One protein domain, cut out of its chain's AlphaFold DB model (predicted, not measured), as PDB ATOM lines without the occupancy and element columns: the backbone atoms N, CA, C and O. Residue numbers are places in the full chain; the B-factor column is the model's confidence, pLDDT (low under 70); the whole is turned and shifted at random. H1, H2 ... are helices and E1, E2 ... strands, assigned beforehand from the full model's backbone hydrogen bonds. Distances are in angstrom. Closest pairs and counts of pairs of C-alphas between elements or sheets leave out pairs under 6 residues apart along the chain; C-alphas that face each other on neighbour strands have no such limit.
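This is residues 6 to 100 of the 243 residues of an uncharacterized protein of Clostridium sp. CAG:793 (UniProt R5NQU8). One strongly twisted six-stranded sheet makes a wall, with two helices packed over the same face and no named helix on the other. H1 sits in the hollow of the twisted sheet, H2 covers the E6 edge, and the hairpin of E1 and E2 makes the far end. The printed part has 95 residues with two named helices and six named strands, along the chain E1 E2 E3 E4 H1 E5 E6 H2; the mixed sheet has the order E1 E2 E3 E4 E5 E6, antiparallel but for parallel E4 and E5. The class is mixed, helices and strands, and the whole is compact, with a radius of gyration of the C-alphas of 12.7 A and spans of 36 by 28 by 25 A.

E1, residues 6 to 10, E2, residues 16 to 20, E3, residues 24 to 32, and E4, residues 35 to 40, form a meander, each strand the antiparallel neighbour of the one before. Among their backbone pairs within hydrogen-bond range are N 8 and O 17 at 2.8 A, N 18 and O 26 at 2.8 A, and N 29 and O 37 at 2.9 A. E3 bends by 57 degrees at residue 29. E5, residues 68 to 73, is parallel to E4 at 24 degrees, with N 70 and O 36 at 2.8 A. E6, residues 76 to 81, forms a hairpin with E5, with N 71 and O 78 at 3.0 A. H1, residues 46 to 55, is on the sheet; the C-alphas of Phe 20 and Lys 52 are the closest of E2 and H1, at 6.7 A. E4, H1 and E5 form a strand-helix-strand unit, two parallel neighbour strands joined through a helix, with a right-handed crossover. H2, residues 87 to 98, is on the same face as H1, making two layers, helices on one face of a sheet. Its height over the sheet is 9.4 A; it lies over E6 and only just runs along the strands, at 29.6 degrees to E6 on the local plane. H2 touches H1 with residues 87 to 91 alone, at a steep tilt of 42 degrees, opposite ways; their closest C-alphas, of Lys 51 and Pro 87, are 5.1 A apart. In H2 every O i to N i+4 pair is within hydrogen-bond range, in H1 5 of 6.

E1 begins at C-alpha 6, (-42.063, -10.371, -18.500). E3 is the longest strand, 22.9 A from first to last C-alpha; E1 measures 12.1 A, E2 12.6 A, E4 15.8 A, E5 15.5 A and E6 16.0 A. H1 measures 13.9 A from C-alpha 46 at (-31.991, 7.143, -19.206). H2 measures 16.5 A and ends at C-alpha 98, (-29.357, 15.816, -25.850).

The two C-alphas farthest apart, of Asp 9 and Thr 100, are 37.1 A apart. The printed part has no cut. The link from H1 to E5, residues 56 to 67, is long; the others are tight. The mean pLDDT of the printed part is 93.7, and no printed residue is under 70.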
ATOM      1  N   HIS A   6     -40.761  -9.803 -18.806       95.38
ATOM      2  CA  HIS A   6     -42.063 -10.371 -18.500       95.38
ATOM      3  C   HIS A   6     -43.118  -9.692 -19.371       95.38
ATOM      4  O   HIS A   6     -43.227  -8.467 -19.362       95.38
ATOM      5  N   ILE A   7     -43.869 -10.483 -20.135       94.62
ATOM      6  CA  ILE A   7     -44.978  -9.985 -20.954       94.62
ATOM      7  C   ILE A   7     -46.194  -9.818 -20.045       94.62
ATOM      8  O   ILE A   7     -46.519 -10.725 -19.277       94.62
ATOM      9  N   LEU A   8     -46.836  -8.655 -20.123       93.06
ATOM     10  CA  LEU A   8     -48.050  -8.334 -19.381       93.06
ATOM     11  C   LEU A   8     -49.299  -8.600 -20.221       93.06
ATOM     12  O   LEU A   8     -50.173  -9.337 -19.781       93.06
ATOM     13  N   ASP A   9     -49.377  -7.989 -21.406       93.44
ATOM     14  CA  ASP A   9     -50.563  -8.033 -22.266       93.44
ATOM     15  C   ASP A   9     -50.224  -7.645 -23.719       93.44
ATOM     16  O   ASP A   9     -49.142  -7.115 -24.001       93.44
ATOM     17  N   SER A  10     -51.158  -7.881 -24.638       93.38
ATOM     18  CA  SER A  10     -51.130  -7.394 -26.019       93.38
ATOM     19  C   SER A  10     -52.001  -6.149 -26.186       93.38
ATOM     20  O   SER A  10     -53.163  -6.135 -25.787       93.38
ATOM     21  N   ASN A  11     -51.463  -5.119 -26.832       87.88
ATOM     22  CA  ASN A  11     -52.177  -3.882 -27.120       87.88
ATOM     23  C   ASN A  11     -52.985  -4.003 -28.425       87.88
ATOM     24  O   ASN A  11     -52.653  -4.783 -29.318       87.88
ATOM     25  N   SER A  12     -54.026  -3.181 -28.581       83.75
ATOM     26  CA  SER A  12     -54.904  -3.180 -29.768       83.75
ATOM     27  C   SER A  12     -54.190  -2.843 -31.084       83.75
ATOM     28  O   SER A  12     -54.672  -3.196 -32.157       83.75
ATOM     29  N   ASN A  13     -53.030  -2.187 -31.010       85.19
ATOM     30  CA  ASN A  13     -52.161  -1.883 -32.148       85.19
ATOM     31  C   ASN A  13     -51.165  -3.014 -32.480       85.19
ATOM     32  O   ASN A  13     -50.306  -2.828 -33.338       85.19
ATOM     33  N   GLY A  14     -51.256  -4.164 -31.803       88.62
ATOM     34  CA  GLY A  14     -50.391  -5.325 -32.015       88.62
ATOM     35  C   GLY A  14     -49.053  -5.291 -31.265       88.62
ATOM     36  O   GLY A  14     -48.294  -6.252 -31.377       88.62
ATOM     37  N   SER A  15     -48.750  -4.237 -30.496       94.94
ATOM     38  CA  SER A  15     -47.553  -4.206 -29.645       94.94
ATOM     39  C   SER A  15     -47.742  -5.024 -28.360       94.94
ATOM     40  O   SER A  15     -48.868  -5.297 -27.939       94.94
ATOM     41  N   LEU A  16     -46.640  -5.429 -27.721       96.31
ATOM     42  CA  LEU A  16     -46.674  -6.198 -26.470       96.31
ATOM     43  C   LEU A  16     -46.215  -5.343 -25.291       96.31
ATOM     44  O   LEU A  16     -45.061  -4.913 -25.257       96.31
ATOM     45  N   SER A  17     -47.083  -5.168 -24.300       95.62
ATOM     46  CA  SER A  17     -46.763  -4.501 -23.037       95.62
ATOM     47  C   SER A  17     -45.899  -5.411 -22.166       95.62
ATOM     48  O   SER A  17     -46.281  -6.546 -21.878       95.62
ATOM     49  N   CYS A  18     -44.734  -4.928 -21.731       96.25
ATOM     50  CA  CYS A  18     -43.711  -5.723 -21.051       96.25
ATOM     51  C   CYS A  18     -43.112  -5.006 -19.826       96.25
ATOM     52  O   CYS A  18     -43.203  -3.785 -19.683       96.25
ATOM     53  N   LEU A  19     -42.446  -5.775 -18.958       95.06
ATOM     54  CA  LEU A  19     -41.595  -5.285 -17.873       95.06
ATOM     55  C   LEU A  19     -40.178  -5.842 -18.007       95.06
ATOM     56  O   LEU A  19     -40.005  -7.057 -18.122       95.06
ATOM     57  N   PHE A  20     -39.166  -4.983 -17.899       95.00
ATOM     58  CA  PHE A  20     -37.822  -5.427 -17.539       95.00
ATOM     59  C   PHE A  20     -37.765  -5.692 -16.034       95.00
ATOM     60  O   PHE A  20     -38.164  -4.835 -15.252       95.00
ATOM     61  N   ASP A  21     -37.284  -6.869 -15.631       92.06
ATOM     62  CA  ASP A  21     -37.089  -7.320 -14.243       92.06
ATOM     63  C   ASP A  21     -38.254  -6.998 -13.277       92.06
ATOM     64  O   ASP A  21     -38.039  -6.787 -12.087       92.06
ATOM     65  N   ASN A  22     -39.493  -6.969 -13.784       89.94
ATOM     66  CA  ASN A  22     -40.718  -6.606 -13.054       89.94
ATOM     67  C   ASN A  22     -40.807  -5.153 -12.544       89.94
ATOM     68  O   ASN A  22     -41.699  -4.863 -11.752       89.94
ATOM     69  N   ASP A  23     -39.937  -4.239 -12.988       90.62
ATOM     70  CA  ASP A  23     -39.917  -2.849 -12.497       90.62
ATOM     71  C   ASP A  23     -40.076  -1.782 -13.590       90.62
ATOM     72  O   ASP A  23     -40.665  -0.734 -13.343       90.62
ATOM     73  N   THR A  24     -39.591  -2.033 -14.807       92.88
ATOM     74  CA  THR A  24     -39.478  -0.997 -15.840       92.88
ATOM     75  C   THR A  24     -40.361  -1.343 -17.026       92.88
ATOM     76  O   THR A  24     -40.086  -2.309 -17.740       92.88
ATOM     77  N   ARG A  25     -41.415  -0.555 -17.257       93.75
ATOM     78  CA  ARG A  25     -42.378  -0.801 -18.338       93.75
ATOM     79  C   ARG A  25     -41.868  -0.321 -19.699       93.75
ATOM     80  O   ARG A  25     -41.275   0.751 -19.816       93.75
ATOM     81  N   PHE A  26     -42.134  -1.117 -20.727       95.31
ATOM     82  CA  PHE A  26     -41.873  -0.801 -22.130       95.31
ATOM     83  C   PHE A  26     -42.823  -1.593 -23.037       95.31
ATOM     84  O   PHE A  26     -43.362  -2.616 -22.611       95.31
ATOM     85  N   ASN A  27     -42.998  -1.156 -24.284       96.56
ATOM     86  CA  ASN A  27     -43.671  -1.949 -25.312       96.56
ATOM     87  C   ASN A  27     -42.652  -2.550 -26.280       96.56
ATOM     88  O   ASN A  27     -41.708  -1.873 -26.685       96.56
ATOM     89  N   ILE A  28     -42.861  -3.796 -26.702       97.25
ATOM     90  CA  ILE A  28     -42.206  -4.353 -27.891       97.25
ATOM     91  C   ILE A  28     -43.057  -3.981 -29.098       97.25
ATOM     92  O   ILE A  28     -44.232  -4.345 -29.156       97.25
ATOM     93  N   LEU A  29     -42.459  -3.277 -30.055       96.94
ATOM     94  CA  LEU A  29     -43.127  -2.838 -31.279       96.94
ATOM     95  C   LEU A  29     -42.934  -3.846 -32.414       96.94
ATOM     96  O   LEU A  29     -43.877  -4.166 -33.130       96.94
ATOM     97  N   SER A  30     -41.712  -4.358 -32.581       96.31
ATOM     98  CA  SER A  30     -41.394  -5.346 -33.615       96.31
ATOM     99  C   SER A  30     -40.079  -6.067 -33.338       96.31
ATOM    100  O   SER A  30     -39.189  -5.513 -32.692       96.31
ATOM    101  N   LEU A  31     -39.925  -7.262 -33.909       95.62
ATOM    102  CA  LEU A  31     -38.663  -7.997 -33.962       95.62
ATOM    103  C   LEU A  31     -38.419  -8.487 -35.393       95.62
ATOM    104  O   LEU A  31     -39.055  -9.443 -35.826       95.62
ATOM    105  N   ASN A  32     -37.487  -7.848 -36.102       95.38
ATOM    106  CA  ASN A  32     -37.182  -8.148 -37.504       95.38
ATOM    107  C   ASN A  32     -35.673  -8.340 -37.684       95.38
ATOM    108  O   ASN A  32     -34.891  -7.487 -37.275       95.38
ATOM    109  N   ASP A  33     -35.246  -9.468 -38.257       94.62
ATOM    110  CA  ASP A  33     -33.839  -9.773 -38.581       94.62
ATOM    111  C   ASP A  33     -32.821  -9.606 -37.431       94.62
ATOM    112  O   ASP A  33     -31.613  -9.426 -37.643       94.62
ATOM    113  N   GLY A  34     -33.297  -9.742 -36.189       95.38
ATOM    114  CA  GLY A  34     -32.511  -9.558 -34.966       95.38
ATOM    115  C   GLY A  34     -32.458  -8.115 -34.454       95.38
ATOM    116  O   GLY A  34     -31.685  -7.845 -33.534       95.38
ATOM    117  N   VAL A  35     -33.253  -7.206 -35.019       97.88
ATOM    118  CA  VAL A  35     -33.468  -5.837 -34.542       97.88
ATOM    119  C   VAL A  35     -34.780  -5.781 -33.767       97.88
ATOM    120  O   VAL A  35     -35.843  -6.095 -34.304       97.88
ATOM    121  N   LEU A  36     -34.699  -5.393 -32.496       98.00
ATOM    122  CA  LEU A  36     -35.851  -5.218 -31.618       98.00
ATOM    123  C   LEU A  36     -36.186  -3.740 -31.488       98.00
ATOM    124  O   LEU A  36     -35.422  -2.992 -30.883       98.00
ATOM    125  N   ALA A  37     -37.344  -3.340 -31.996       98.00
ATOM    126  CA  ALA A  37     -37.873  -2.008 -31.754       98.00
ATOM    127  C   ALA A  37     -38.708  -2.024 -30.471       98.00
ATOM    128  O   ALA A  37     -39.639  -2.831 -30.339       98.00
ATOM    129  N   ILE A  38     -38.383  -1.136 -29.535       97.44
ATOM    130  CA  ILE A  38     -39.099  -0.975 -28.272       97.44
ATOM    131  C   ILE A  38     -39.485   0.482 -28.025       97.44
ATOM    132  O   ILE A  38     -38.834   1.416 -28.491       97.44
ATOM    133  N   GLU A  39     -40.528   0.670 -27.228       95.25
ATOM    134  CA  GLU A  39     -41.001   1.975 -26.784       95.25
ATOM    135  C   GLU A  39     -40.890   2.077 -25.252       95.25
ATOM    136  O   GLU A  39     -41.560   1.321 -24.540       95.25
ATOM    137  N   PRO A  40     -40.033   2.966 -24.717       93.69
ATOM    138  CA  PRO A  40     -39.939   3.207 -23.281       93.69
ATOM    139  C   PRO A  40     -41.153   3.989 -22.766       93.69
ATOM    140  O   PRO A  40     -41.630   4.910 -23.425       93.69
ATOM    141  N   TYR A  41     -41.588   3.702 -21.538       86.62
ATOM    142  CA  TYR A  41     -42.522   4.577 -20.824       86.62
ATOM    143  C   TYR A  41     -41.786   5.781 -20.214       86.62
ATOM    144  O   TYR A  41     -40.637   5.677 -19.777       86.62
ATOM    145  N   SER A  42     -42.467   6.928 -20.147       72.69
ATOM    146  CA  SER A  42     -41.904   8.233 -19.755       72.69
ATOM    147  C   SER A  42     -41.400   8.330 -18.310       72.69
ATOM    148  O   SER A  42     -40.722   9.292 -17.963       72.69
ATOM    149  N   GLU A  43     -41.722   7.360 -17.456       79.19
ATOM    150  CA  GLU A  43     -41.435   7.395 -16.015       79.19
ATOM    151  C   GLU A  43     -40.002   6.956 -15.655       79.19
ATOM    152  O   GLU A  43     -39.583   7.080 -14.505       79.19
ATOM    153  N   THR A  44     -39.224   6.443 -16.614       87.44
ATOM    154  CA  THR A  44     -37.881   5.893 -16.354       87.44
ATOM    155  C   THR A  44     -36.777   6.868 -16.761       87.44
ATOM    156  O   THR A  44     -36.863   7.514 -17.800       87.44
ATOM    157  N   SER A  45     -35.695   6.957 -15.979       92.12
ATOM    158  CA  SER A  45     -34.502   7.730 -16.357       92.12
ATOM    159  C   SER A  45     -33.655   7.003 -17.406       92.12
ATOM    160  O   SER A  45     -33.621   5.770 -17.450       92.12
ATOM    161  N   ILE A  46     -32.899   7.750 -18.220       94.00
ATOM    162  CA  ILE A  46     -31.991   7.143 -19.206       94.00
ATOM    163  C   ILE A  46     -30.950   6.238 -18.534       94.00
ATOM    164  O   ILE A  46     -30.633   5.180 -19.064       94.00
ATOM    165  N   ASP A  47     -30.462   6.600 -17.345       94.50
ATOM    166  CA  ASP A  47     -29.491   5.807 -16.590       94.50
ATOM    167  C   ASP A  47     -30.046   4.431 -16.192       94.50
ATOM    168  O   ASP A  47     -29.343   3.422 -16.293       94.50
ATOM    169  N   THR A  48     -31.309   4.371 -15.762       94.06
ATOM    170  CA  THR A  48     -31.979   3.102 -15.447       94.06
ATOM    171  C   THR A  48     -32.263   2.318 -16.722       94.06
ATOM    172  O   THR A  48     -31.913   1.139 -16.808       94.06
ATOM    173  N   PHE A  49     -32.833   2.971 -17.738       95.50
ATOM    174  CA  PHE A  49     -33.230   2.310 -18.980       95.50
ATOM    175  C   PHE A  49     -32.024   1.732 -19.737       95.50
ATOM    176  O   PHE A  49     -32.050   0.576 -20.156       95.50
ATOM    177  N   ALA A  50     -30.916   2.474 -19.816       96.19
ATOM    178  CA  ALA A  50     -29.671   2.026 -20.439       96.19
ATOM    179  C   ALA A  50     -29.110   0.753 -19.790       96.19
ATOM    180  O   ALA A  50     -28.635  -0.138 -20.492       96.19
ATOM    181  N   LYS A  51     -29.195   0.623 -18.458       96.12
ATOM    182  CA  LYS A  51     -28.758  -0.593 -17.751       96.12
ATOM    183  C   LYS A  51     -29.605  -1.806 -18.125       96.12
ATOM    184  O   LYS A  51     -29.045  -2.890 -18.287       96.12
ATOM    185  N   LYS A  52     -30.922  -1.628 -18.281       96.00
ATOM    186  CA  LYS A  52     -31.847  -2.696 -18.694       96.00
ATOM    187  C   LYS A  52     -31.589  -3.116 -20.142       96.00
ATOM    188  O   LYS A  52     -31.366  -4.294 -20.397       96.00
ATOM    189  N   VAL A  53     -31.488  -2.153 -21.062       96.38
ATOM    190  CA  VAL A  53     -31.155  -2.406 -22.477       96.38
ATOM    191  C   VAL A  53     -29.808  -3.119 -22.608       96.38
ATOM    192  O   VAL A  53     -29.709  -4.134 -23.290       96.38
ATOM    193  N   PHE A  54     -28.775  -2.658 -21.900       96.75
ATOM    194  CA  PHE A  54     -27.476  -3.336 -21.875       96.75
ATOM    195  C   PHE A  54     -27.581  -4.779 -21.352       96.75
ATOM    196  O   PHE A  54     -26.940  -5.698 -21.871       96.75
ATOM    197  N   GLY A  55     -28.405  -4.990 -20.323       96.12
ATOM    198  CA  GLY A  55     -28.659  -6.300 -19.734       96.12
ATOM    199  C   GLY A  55     -29.353  -7.287 -20.676       96.12
ATOM    200  O   GLY A  55     -29.167  -8.497 -20.514       96.12
ATOM    201  N   CYS A  56     -30.088  -6.803 -21.681       96.31
ATOM    202  CA  CYS A  56     -30.732  -7.622 -22.713       96.31
ATOM    203  C   CYS A  56     -29.744  -8.306 -23.666       96.31
ATOM    204  O   CYS A  56     -30.097  -9.308 -24.275       96.31
ATOM    205  N   PHE A  57     -28.509  -7.812 -23.785       95.88
ATOM    206  CA  PHE A  57     -27.482  -8.453 -24.615       95.88
ATOM    207  C   PHE A  57     -26.686  -9.525 -23.862       95.88
ATOM    208  O   PHE A  57     -25.917 -10.279 -24.458       95.88
ATOM    209  N   GLN A  58     -26.854  -9.616 -22.540       94.44
ATOM    210  CA  GLN A  58     -26.082 -10.540 -21.715       94.44
ATOM    211  C   GLN A  58     -26.562 -11.980 -21.899       94.44
ATOM    212  O   GLN A  58     -27.761 -12.245 -22.029       94.44
ATOM    213  N   LYS A  59     -25.627 -12.933 -21.840       93.06
ATOM    214  CA  LYS A  59     -25.936 -14.364 -21.931       93.06
ATOM    215  C   LYS A  59     -26.976 -14.763 -20.875       93.06
ATOM    216  O   LYS A  59     -26.808 -14.486 -19.687       93.06
ATOM    217  N   GLY A  60     -28.032 -15.448 -21.312       91.56
ATOM    218  CA  GLY A  60     -29.109 -15.926 -20.437       91.56
ATOM    219  C   GLY A  60     -30.139 -14.866 -20.032       91.56
ATOM    220  O   GLY A  60     -30.922 -15.125 -19.117       91.56
ATOM    221  N   SER A  61     -30.123 -13.690 -20.666       94.75
ATOM    222  CA  SER A  61     -31.250 -12.747 -20.688       94.75
ATOM    223  C   SER A  61     -32.356 -13.228 -21.637       94.75
ATOM    224  O   SER A  61     -32.119 -14.101 -22.478       94.75
ATOM    225  N   THR A  62     -33.550 -12.631 -21.548       93.25
ATOM    226  CA  THR A  62     -34.670 -12.970 -22.449       93.25
ATOM    227  C   THR A  62     -34.359 -12.670 -23.920       93.25
ATOM    228  O   THR A  62     -34.806 -13.401 -24.797       93.25
ATOM    229  N   PHE A  63     -33.557 -11.638 -24.199       92.81
ATOM    230  CA  PHE A  63     -33.183 -11.225 -25.558       92.81
ATOM    231  C   PHE A  63     -31.735 -11.578 -25.920       92.81
ATOM    232  O   PHE A  63     -31.125 -10.964 -26.797       92.81
ATOM    233  N   SER A  64     -31.183 -12.610 -25.280       89.94
ATOM    234  CA  SER A  64     -29.859 -13.130 -25.610       89.94
ATOM    235  C   SER A  64     -29.795 -13.522 -27.094       89.94
ATOM    236  O   SER A  64     -30.508 -14.422 -27.527       89.94
ATOM    237  N   GLY A  65     -28.906 -12.883 -27.858       91.25
ATOM    238  CA  GLY A  65     -28.714 -13.138 -29.296       91.25
ATOM    239  C   GLY A  65     -29.338 -12.098 -30.231       91.25
ATOM    240  O   GLY A  65     -29.162 -12.193 -31.445       91.25
ATOM    241  N   ILE A  66     -30.024 -11.088 -29.690       95.81
ATOM    242  CA  ILE A  66     -30.488  -9.941 -30.474       95.81
ATOM    243  C   ILE A  66     -29.292  -9.110 -30.950       95.81
ATOM    244  O   ILE A  66     -28.312  -8.949 -30.222       95.81
ATOM    245  N   LYS A  67     -29.354  -8.603 -32.183       97.38
ATOM    246  CA  LYS A  67     -28.256  -7.850 -32.809       97.38
ATOM    247  C   LYS A  67     -28.272  -6.386 -32.404       97.38
ATOM    248  O   LYS A  67     -27.199  -5.818 -32.202       97.38
ATOM    249  N   THR A  68     -29.470  -5.813 -32.299       98.06
ATOM    250  CA  THR A  68     -29.693  -4.388 -32.050       98.06
ATOM    251  C   THR A  68     -31.010  -4.183 -31.305       98.06
ATOM    252  O   THR A  68     -31.980  -4.898 -31.557       98.06
ATOM    253  N   ILE A  69     -31.048  -3.193 -30.414       98.12
ATOM    254  CA  ILE A  69     -32.276  -2.681 -29.798       98.12
ATOM    255  C   ILE A  69     -32.434  -1.212 -30.193       98.12
ATOM    256  O   ILE A  69     -31.516  -0.417 -29.989       98.12
ATOM    257  N   GLU A  70     -33.592  -0.857 -30.739       98.19
ATOM    258  CA  GLU A  70     -33.918   0.490 -31.199       98.19
ATOM    259  C   GLU A  70     -35.055   1.084 -30.379       98.19
ATOM    260  O   GLU A  70     -36.046   0.410 -30.096       98.19
ATOM    261  N   PHE A  71     -34.908   2.346 -29.984       96.81
ATOM    262  CA  PHE A  71     -35.925   3.067 -29.229       96.81
ATOM    263  C   PHE A  71     -35.758   4.576 -29.363       96.81
ATOM    264  O   PHE A  71     -34.667   5.079 -29.622       96.81
ATOM    265  N   VAL A  72     -36.840   5.314 -29.135       94.12
ATOM    266  CA  VAL A  72     -36.803   6.773 -29.019       94.12
ATOM    267  C   VAL A  72     -36.883   7.140 -27.545       94.12
ATOM    268  O   VAL A  72     -37.840   6.780 -26.867       94.12
ATOM    269  N   PHE A  73     -35.896   7.877 -27.042       93.00
ATOM    270  CA  PHE A  73     -35.883   8.356 -25.661       93.00
ATOM    271  C   PHE A  73     -35.932   9.883 -25.642       93.00
ATOM    272  O   PHE A  73     -35.028  10.540 -26.155       93.00
ATOM    273  N   ASN A  74     -36.999  10.465 -25.085       89.38
ATOM    274  CA  ASN A  74     -37.244  11.917 -25.083       89.38
ATOM    275  C   ASN A  74     -37.155  12.592 -26.471       89.38
ATOM    276  O   ASN A  74     -36.827  13.770 -26.575       89.38
ATOM    277  N   GLY A  75     -37.484  11.862 -27.539       87.88
ATOM    278  CA  GLY A  75     -37.400  12.355 -28.919       87.88
ATOM    279  C   GLY A  75     -36.052  12.113 -29.603       87.88
ATOM    280  O   GLY A  75     -35.898  12.485 -30.760       87.88
ATOM    281  N   ILE A  76     -35.090  11.473 -28.930       91.81
ATOM    282  CA  ILE A  76     -33.807  11.074 -29.524       91.81
ATOM    283  C   ILE A  76     -33.891   9.605 -29.953       91.81
ATOM    284  O   ILE A  76     -34.024   8.744 -29.076       91.81
ATOM    285  N   PRO A  77     -33.816   9.289 -31.258       94.25
ATOM    286  CA  PRO A  77     -33.725   7.910 -31.718       94.25
ATOM    287  C   PRO A  77     -32.352   7.328 -31.367       94.25
ATOM    288  O   PRO A  77     -31.311   7.930 -31.628       94.25
ATOM    289  N   LEU A  78     -32.355   6.144 -30.769       96.19
ATOM    290  CA  LEU A  78     -31.173   5.396 -30.366       96.19
ATOM    291  C   LEU A  78     -31.235   4.003 -30.990       96.19
ATOM    292  O   LEU A  78     -32.251   3.321 -30.893       96.19
ATOM    293  N   SER A  79     -30.129   3.581 -31.601       97.06
ATOM    294  CA  SER A  79     -29.938   2.233 -32.139       97.06
ATOM    295  C   SER A  79     -28.718   1.632 -31.453       97.06
ATOM    296  O   SER A  79     -27.589   2.089 -31.648       97.06
ATOM    297  N   ILE A  80     -28.957   0.684 -30.548       97.81
ATOM    298  CA  ILE A  80     -27.938   0.137 -29.652       97.81
ATOM    299  C   ILE A  80     -27.546  -1.256 -30.140       97.81
ATOM    300  O   ILE A  80     -28.347  -2.185 -30.012       97.81
ATOM    301  N   PRO A  81     -26.337  -1.435 -30.692       97.06
ATOM    302  CA  PRO A  81     -25.878  -2.737 -31.146       97.06
ATOM    303  C   PRO A  81     -25.431  -3.614 -29.968       97.06
ATOM    304  O   PRO A  81     -24.971  -3.126 -28.936       97.06
ATOM    305  N   HIS A  82     -25.491  -4.929 -30.152       95.00
ATOM    306  CA  HIS A  82     -25.129  -5.931 -29.142       95.00
ATOM    307  C   HIS A  82     -23.676  -5.865 -28.653       95.00
ATOM    308  O   HIS A  82     -23.361  -6.405 -27.595       95.00
ATOM    309  N   ASN A  83     -22.780  -5.238 -29.420       93.56
ATOM    310  CA  ASN A  83     -21.367  -5.079 -29.078       93.56
ATOM    311  C   ASN A  83     -21.087  -3.841 -28.207       93.56
ATOM    312  O   ASN A  83     -19.921  -3.553 -27.920       93.56
ATOM    313  N   VAL A  84     -22.126  -3.112 -27.780       94.38
ATOM    314  CA  VAL A  84     -21.995  -2.052 -26.779       94.38
ATOM    315  C   VAL A  84     -21.317  -2.612 -25.524       94.38
ATOM    316  O   VAL A  84     -21.654  -3.691 -25.040       94.38
ATOM    317  N   SER A  85     -20.311  -1.908 -25.010       92.44
ATOM    318  CA  SER A  85     -19.430  -2.455 -23.970       92.44
ATOM    319  C   SER A  85     -19.922  -2.168 -22.551       92.44
ATOM    320  O   SER A  85     -19.557  -2.890 -21.623       92.44
ATOM    321  N   SER A  86     -20.744  -1.132 -22.364       96.12
ATOM    322  CA  SER A  86     -21.312  -0.792 -21.057       96.12
ATOM    323  C   SER A  86     -22.584   0.067 -21.168       96.12
ATOM    324  O   SER A  86     -22.815   0.693 -22.209       96.12
ATOM    325  N   PRO A  87     -23.404   0.156 -20.101       96.62
ATOM    326  CA  PRO A  87     -24.525   1.096 -20.039       96.62
ATOM    327  C   PRO A  87     -24.100   2.556 -20.257       96.62
ATOM    328  O   PRO A  87     -24.839   3.337 -20.853       96.62
ATOM    329  N   GLU A  88     -22.895   2.932 -19.820       97.25
ATOM    330  CA  GLU A  88     -22.369   4.295 -19.942       97.25
ATOM    331  C   GLU A  88     -22.195   4.722 -21.401       97.25
ATOM    332  O   GLU A  88     -22.419   5.891 -21.703       97.25
ATOM    333  N   GLN A  89     -21.870   3.803 -22.318       95.81
ATOM    334  CA  GLN A  89     -21.803   4.124 -23.748       95.81
ATOM    335  C   GLN A  89     -23.178   4.526 -24.301       95.81
ATOM    336  O   GLN A  89     -23.278   5.498 -25.045       95.81
ATOM    337  N   ILE A  90     -24.251   3.844 -23.886       96.38
ATOM    338  CA  ILE A  90     -25.633   4.192 -24.266       96.38
ATOM    339  C   ILE A  90     -25.991   5.585 -23.730       96.38
ATOM    340  O   ILE A  90     -26.535   6.422 -24.450       96.38
ATOM    341  N   ILE A  91     -25.639   5.858 -22.470       96.44
ATOM    342  CA  ILE A  91     -25.886   7.153 -21.825       96.44
ATOM    343  C   ILE A  91     -25.100   8.269 -22.528       96.44
ATOM    344  O   ILE A  91     -25.639   9.353 -22.739       96.44
ATOM    345  N   GLN A  92     -23.844   8.024 -22.908       94.88
ATOM    346  CA  GLN A  92     -23.017   8.985 -23.643       94.88
ATOM    347  C   GLN A  92     -23.577   9.272 -25.034       94.88
ATOM    348  O   GLN A  92     -23.633  10.439 -25.413       94.88
ATOM    349  N   LEU A  93     -24.043   8.244 -25.754       93.50
ATOM    350  CA  LEU A  93     -24.732   8.418 -27.035       93.50
ATOM    351  C   LEU A  93     -25.941   9.342 -26.870       93.50
ATOM    352  O   LEU A  93     -26.025  10.356 -27.555       93.50
ATOM    353  N   TYR A  94     -26.822   9.068 -25.904       94.38
ATOM    354  CA  TYR A  94     -27.962   9.942 -25.611       94.38
ATOM    355  C   TYR A  94     -27.529  11.375 -25.260       94.38
ATOM    356  O   TYR A  94     -28.049  12.336 -25.827       94.38
ATOM    357  N   ARG A  95     -26.551  11.532 -24.356       93.50
ATOM    358  CA  ARG A  95     -26.087  12.848 -23.887       93.50
ATOM    359  C   ARG A  95     -25.443  13.677 -24.993       93.50
ATOM    360  O   ARG A  95     -25.646  14.885 -25.011       93.50
ATOM    361  N   ALA A  96     -24.702  13.050 -25.906       92.19
ATOM    362  CA  ALA A  96     -24.082  13.738 -27.035       92.19
ATOM    363  C   ALA A  96     -25.130  14.433 -27.918       92.19
ATOM    364  O   ALA A  96     -24.920  15.569 -28.337       92.19
ATOM    365  N   TYR A  97     -26.286  13.796 -28.128       87.56
ATOM    366  CA  TYR A  97     -27.405  14.398 -28.853       87.56
ATOM    367  C   TYR A  97     -28.220  15.369 -27.991       87.56
ATOM    368  O   TYR A  97     -28.613  16.436 -28.470       87.56
ATOM    369  N   SER A  98     -28.447  15.050 -26.711       87.69
ATOM    370  CA  SER A  98     -29.357  15.816 -25.850       87.69
ATOM    371  C   SER A  98     -28.863  17.220 -25.491       87.69
ATOM    372  O   SER A  98     -29.631  18.020 -24.961       87.69
ATOM    373  N   ILE A  99     -27.580  17.513 -25.721       89.62
ATOM    374  CA  ILE A  99     -26.973  18.832 -25.484       89.62
ATOM    375  C   ILE A  99     -26.868  19.683 -26.754       89.62
ATOM    376  O   ILE A  99     -26.418  20.827 -26.683       89.62
ATOM    377  N   THR A 100     -27.245  19.146 -27.917       90.25
ATOM    378  CA  THR A 100     -27.205  19.913 -29.164       90.25
ATOM    379  C   THR A 100     -28.220  21.052 -29.114       90.25
ATOM    380  O   THR A 100     -29.335  20.900 -28.610       90.25
TER     381      THR A 100